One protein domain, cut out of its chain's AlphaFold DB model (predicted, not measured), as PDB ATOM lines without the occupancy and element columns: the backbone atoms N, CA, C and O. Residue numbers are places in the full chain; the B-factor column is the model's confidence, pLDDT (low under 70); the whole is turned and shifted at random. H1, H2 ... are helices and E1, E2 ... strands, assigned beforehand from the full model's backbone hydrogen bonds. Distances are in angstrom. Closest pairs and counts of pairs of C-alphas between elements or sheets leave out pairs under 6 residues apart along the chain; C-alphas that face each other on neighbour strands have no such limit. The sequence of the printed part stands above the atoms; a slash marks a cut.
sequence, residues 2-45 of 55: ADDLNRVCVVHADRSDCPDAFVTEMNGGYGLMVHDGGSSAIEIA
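AT A GLANCE: This is residues 2 to 45 of the 55 residues of an uncharacterized protein of Sphingomonas sp. BK481 (UniProt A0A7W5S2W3). With little regular structure, this is a small antiparallel sheet, E1, E2, E3 in order, with short helix H1 grazing it and a long loop, residues 6 to 22, reaching out and back. Its 44 printed residues, 17 in named elements, run H1, E1, E2, E3; the class is mixed. The whole is compact, with radius of gyration of the C-alphas 10.0 A and spans of 29 by 23 by 13 A.

IN THESE COORDINATES: Find C-alpha 2 at (212.611, 214.525, 274.183), where H1, residues 2 to 5, begins. E1 is residues 23 to 26, 9.3 A; E2, 29 to 33, 12.9 A; E3, 41 to 44, 9.3 A, ending at C-alpha 44, (200.870, 214.301, 283.345).

HOW THE PARTS SIT: H1, too short for an O i to N i+4 pair, only grazes the sheet; its closest C-alphas with E1 are Leu 5 and Thr 24, 6.1 A. The strands form a meander, each the antiparallel neighbour of the one before. In hairpin E1 and E2, N 24 and O 31 are within hydrogen-bond range, 2.8 A; in hairpin E2 and E3, N 32 and O 42, 2.8 A.

THE WHOLE: The farthest C-alphas, Val 11 and Ala 45, are 29.9 A apart. The printed part has no cut; H1 to E1 is a long link. No printed residue is under 70 in pLDDT.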
ATOM      1  N   ALA A   2     211.361 213.759 274.273       94.62
ATOM      2  CA  ALA A   2     212.611 214.525 274.183       94.62
ATOM      3  C   ALA A   2     212.635 215.490 272.983       94.62
ATOM      4  O   ALA A   2     212.978 216.654 273.149       94.62
ATOM      5  N   ASP A   3     212.181 215.038 271.811       95.69
ATOM      6  CA  ASP A   3     212.107 215.888 270.613       95.69
ATOM      7  C   ASP A   3     211.172 217.093 270.779       95.69
ATOM      8  O   ASP A   3     211.435 218.158 270.230       95.69
ATOM      9  N   ASP A   4     210.083 216.938 271.539       97.12
ATOM     10  CA  ASP A   4     209.151 218.034 271.806       97.12
ATOM     11  C   ASP A   4     209.713 218.998 272.854       97.12
ATOM     12  O   ASP A   4     209.725 220.207 272.631       97.12
ATOM     13  N   LEU A   5     210.242 218.470 273.966       95.81
ATOM     14  CA  LEU A   5     210.895 219.255 275.020       95.81
ATOM     15  C   LEU A   5     212.015 220.131 274.452       95.81
ATOM     16  O   LEU A   5     212.078 221.321 274.745       95.81
ATOM     17  N   ASN A   6     212.846 219.551 273.588       94.50
ATOM     18  CA  ASN A   6     214.011 220.215 273.007       94.50
ATOM     19  C   ASN A   6     213.696 220.985 271.717       94.50
ATOM     20  O   ASN A   6     214.614 221.486 271.064       94.50
ATOM     21  N   ARG A   7     212.425 221.064 271.309       92.44
ATOM     22  CA  ARG A   7     212.026 221.803 270.112       92.44
ATOM     23  C   ARG A   7     212.376 223.279 270.270       92.44
ATOM     24  O   ARG A   7     211.959 223.928 271.225       92.44
ATOM     25  N   VAL A   8     213.047 223.818 269.259       94.19
ATOM     26  CA  VAL A   8     213.288 225.255 269.113       94.19
ATOM     27  C   VAL A   8     212.396 225.787 267.998       94.19
ATOM     28  O   VAL A   8     212.420 225.278 266.876       94.19
ATOM     29  N   CYS A   9     211.598 226.807 268.308       95.12
ATOM     30  CA  CYS A   9     210.806 227.524 267.319       95.12
ATOM     31  C   CYS A   9     211.618 228.698 266.765       95.12
ATOM     32  O   CYS A   9     212.201 229.458 267.526       95.12
ATOM     33  N   VAL A  10     211.636 228.871 265.442       96.69
ATOM     34  CA  VAL A  10     212.288 230.035 264.807       96.69
ATOM     35  C   VAL A  10     211.363 231.249 264.687       96.69
ATOM     36  O   VAL A  10     211.816 232.329 264.323       96.69
ATOM     37  N   VAL A  11     210.066 231.066 264.955       97.12
ATOM     38  CA  VAL A  11     209.036 232.112 264.847       97.12
ATOM     39  C   VAL A  11     208.789 232.792 266.191       97.12
ATOM     40  O   VAL A  11     208.642 234.009 266.240       97.12
ATOM     41  N   HIS A  12     208.756 232.015 267.273       95.19
ATOM     42  CA  HIS A  12     208.448 232.501 268.615       95.19
ATOM     43  C   HIS A  12     209.717 232.547 269.464       95.19
ATOM     44  O   HIS A  12     210.525 231.620 269.413       95.19
ATOM     45  N   ALA A  13     209.888 233.631 270.221       92.94
ATOM     46  CA  ALA A  13     211.043 233.806 271.098       92.94
ATOM     47  C   ALA A  13     210.954 232.906 272.337       92.94
ATOM     48  O   ALA A  13     211.967 232.345 272.753       92.94
ATOM     49  N   ASP A  14     209.748 232.760 272.894       91.62
ATOM     50  CA  ASP A  14     209.470 231.825 273.976       91.62
ATOM     51  C   ASP A  14     208.867 230.526 273.431       91.62
ATOM     52  O   ASP A  14     208.127 230.500 272.441       91.62
ATOM     53  N   ARG A  15     209.181 229.423 274.104       92.62
ATOM     54  CA  ARG A  15     208.605 228.115 273.823       92.62
ATOM     55  C   ARG A  15     207.125 228.061 274.208       92.62
ATOM     56  O   ARG A  15     206.379 227.384 273.508       92.62
ATOM     57  N   SER A  16     206.695 228.768 275.259       92.56
ATOM     58  CA  SER A  16     205.284 228.839 275.667       92.56
ATOM     59  C   SER A  16     204.390 229.454 274.596       92.56
ATOM     60  O   SER A  16     203.233 229.073 274.486       92.56
ATOM     61  N   ASP A  17     204.940 230.342 273.767       93.50
ATOM     62  CA  ASP A  17     204.209 231.002 272.682       93.50
ATOM     63  C   ASP A  17     204.090 230.124 271.425       93.50
ATOM     64  O   ASP A  17     203.363 230.455 270.487       93.50
ATOM     65  N   CYS A  18     204.822 229.007 271.360       94.31
ATOM     66  CA  CYS A  18     204.821 228.136 270.195       94.31
ATOM     67  C   CYS A  18     203.679 227.108 270.278       94.31
ATOM     68  O   CYS A  18     203.747 226.209 271.115       94.31
ATOM     69  N   PRO A  19     202.695 227.125 269.356       93.94
ATOM     70  CA  PRO A  19     201.581 226.171 269.382       93.94
ATOM     71  C   PRO A  19     202.018 224.717 269.130       93.94
ATOM     72  O   PRO A  19     201.279 223.789 269.447       93.94
ATOM     73  N   ASP A  20     203.222 224.517 268.582       95.19
ATOM     74  CA  ASP A  20     203.815 223.198 268.349       95.19
ATOM     75  C   ASP A  20     204.618 222.669 269.550       95.19
ATOM     76  O   ASP A  20     205.113 221.543 269.493       95.19
ATOM     77  N   ALA A  21     204.809 223.468 270.604       95.56
ATOM     78  CA  ALA A  21     205.385 223.008 271.863       95.56
ATOM     79  C   ALA A  21     204.269 222.412 272.729       95.56
ATOM     80  O   ALA A  21     203.283 223.085 273.035       95.56
ATOM     81  N   PHE A  22     204.401 221.135 273.097       96.31
ATOM     82  CA  PHE A  22     203.283 220.373 273.656       96.31
ATOM     83  C   PHE A  22     203.487 219.966 275.114       96.31
ATOM     84  O   PHE A  22     202.567 220.075 275.920       96.31
ATOM     85  N   VAL A  23     204.684 219.515 275.482       97.06
ATOM     86  CA  VAL A  23     205.026 219.128 276.862       97.06
ATOM     87  C   VAL A  23     206.060 220.069 277.466       97.06
ATOM     88  O   VAL A  23     206.855 220.649 276.743       97.06
ATOM     89  N   THR A  24     206.089 220.215 278.784       96.44
ATOM     90  CA  THR A  24     207.088 221.007 279.519       96.44
ATOM     91  C   THR A  24     207.535 220.270 280.777       96.44
ATOM     92  O   THR A  24     206.843 219.363 281.238       96.44
ATOM     93  N   GLU A  25     208.672 220.652 281.347       95.56
ATOM     94  CA  GLU A  25     209.032 220.246 282.709       95.56
ATOM     95  C   GLU A  25     208.255 221.100 283.719       95.56
ATOM     96  O   GLU A  25     208.106 222.311 283.541       95.56
ATOM     97  N   MET A  26     207.717 220.466 284.762       94.19
ATOM     98  CA  MET A  26     206.916 221.123 285.798       94.19
ATOM     99  C   MET A  26     207.010 220.333 287.102       94.19
ATOM    100  O   MET A  26     206.782 219.130 287.109       94.19
ATOM    101  N   ASN A  27     207.318 221.007 288.216       93.12
ATOM    102  CA  ASN A  27     207.337 220.418 289.566       93.12
ATOM    103  C   ASN A  27     208.188 219.138 289.716       93.12
ATOM    104  O   ASN A  27     207.883 218.281 290.540       93.12
ATOM    105  N   GLY A  28     209.262 219.005 288.933       94.38
ATOM    106  CA  GLY A  28     210.113 217.809 288.930       94.38
ATOM    107  C   GLY A  28     209.572 216.637 288.104       94.38
ATOM    108  O   GLY A  28     210.242 215.614 288.027       94.38
ATOM    109  N   GLY A  29     208.411 216.798 287.467       96.31
ATOM    110  CA  GLY A  29     207.854 215.889 286.472       96.31
ATOM    111  C   GLY A  29     207.586 216.610 285.152       96.31
ATOM    112  O   GLY A  29     208.309 217.532 284.758       96.31
ATOM    113  N   TYR A  30     206.514 216.206 284.472       97.75
ATOM    114  CA  TYR A  30     206.150 216.737 283.165       97.75
ATOM    115  C   TYR A  30     204.712 217.236 283.140       97.75
ATOM    116  O   TYR A  30     203.816 216.643 283.739       97.75
ATOM    117  N   GLY A  31     204.492 218.314 282.401       97.38
ATOM    118  CA  GLY A  31     203.179 218.879 282.145       97.38
ATOM    119  C   GLY A  31     202.852 218.904 280.659       97.38
ATOM    120  O   GLY A  31     203.740 218.994 279.812       97.38
ATOM    121  N   LEU A  32     201.564 218.849 280.349       97.31
ATOM    122  CA  LEU A  32     201.016 219.222 279.057       97.31
ATOM    123  C   LEU A  32     200.745 220.727 279.057       97.31
ATOM    124  O   LEU A  32     200.029 221.223 279.928       97.31
ATOM    125  N   MET A  33     201.323 221.447 278.103       96.56
ATOM    126  CA  MET A  33     201.158 222.892 277.991       96.56
ATOM    127  C   MET A  33     199.722 223.265 277.620       96.56
ATOM    128  O   MET A  33     199.085 222.612 276.792       96.56
ATOM    129  N   VAL A  34     199.225 224.342 278.224       96.44
ATOM    130  CA  VAL A  34     197.930 224.946 277.920       96.44
ATOM    131  C   VAL A  34     198.187 226.272 277.215       96.44
ATOM    132  O   VAL A  34     198.700 227.211 277.812       96.44
ATOM    133  N   HIS A  35     197.803 226.346 275.942       94.50
ATOM    134  CA  HIS A  35     197.966 227.532 275.095       94.50
ATOM    135  C   HIS A  35     196.841 228.550 275.328       94.50
ATOM    136  O   HIS A  35     196.033 228.827 274.443       94.50
ATOM    137  N   ASP A  36     196.757 229.073 276.551       92.88
ATOM    138  CA  ASP A  36     195.780 230.082 276.992       92.88
ATOM    139  C   ASP A  36     196.282 231.533 276.842       92.88
ATOM    140  O   ASP A  36     195.594 232.474 277.241       92.88
ATOM    141  N   GLY A  37     197.464 231.717 276.247       90.12
ATOM    142  CA  GLY A  37     198.168 232.999 276.165       90.12
ATOM    143  C   GLY A  37     199.133 233.259 277.330       90.12
ATOM    144  O   GLY A  37     199.695 234.350 277.404       90.12
ATOM    145  N   GLY A  38     199.322 232.289 278.232       89.69
ATOM    146  CA  GLY A  38     200.350 232.289 279.272       89.69
ATOM    147  C   GLY A  38     201.268 231.061 279.206       89.69
ATOM    148  O   GLY A  38     201.427 230.427 278.168       89.69
ATOM    149  N   SER A  39     201.881 230.722 280.345       91.50
ATOM    150  CA  SER A  39     202.787 229.571 280.503       91.50
ATOM    151  C   SER A  39     202.156 228.434 281.322       91.50
ATOM    152  O   SER A  39     202.846 227.733 282.068       91.50
ATOM    153  N   SER A  40     200.830 228.308 281.260       94.75
ATOM    154  CA  SER A  40     200.053 227.312 282.000       94.75
ATOM    155  C   SER A  40     200.381 225.886 281.536       94.75
ATOM    156  O   SER A  40     200.595 225.631 280.351       94.75
ATOM    157  N   ALA A  41     200.378 224.925 282.461       96.56
ATOM    158  CA  ALA A  41     200.515 223.504 282.146       96.56
ATOM    159  C   ALA A  41     199.746 222.627 283.144       96.56
ATOM    160  O   ALA A  41     199.532 223.011 284.294       96.56
ATOM    161  N   ILE A  42     199.335 221.441 282.695       97.19
ATOM    162  CA  ILE A  42     198.672 220.417 283.510       97.19
ATOM    163  C   ILE A  42     199.619 219.235 283.657       97.19
ATOM    164  O   ILE A  42     200.063 218.680 282.658       97.19
ATOM    165  N   GLU A  43     199.907 218.827 284.888       97.69
ATOM    166  CA  GLU A  43     200.784 217.690 285.167       97.69
ATOM    167  C   GLU A  43     200.258 216.383 284.546       97.69
ATOM    168  O   GLU A  43     199.058 216.091 284.575       97.69
ATOM    169  N   ILE A  44     201.166 215.585 283.981       97.69
ATOM    170  CA  ILE A  44     200.870 214.301 283.345       97.69
ATOM    171  C   ILE A  44     201.754 213.187 283.910       97.69
ATOM    172  O   ILE A  44     202.951 213.351 284.110       97.69
ATOM    173  N   ALA A  45     201.165 212.003 284.102       98.12
ATOM    174  CA  ALA A  45     201.875 210.826 284.614       98.12
ATOM    175  C   ALA A  45     202.321 209.838 283.517       98.12
ATOM    176  O   ALA A  45     203.047 208.881 283.793       98.12
TER     177      ALA A  45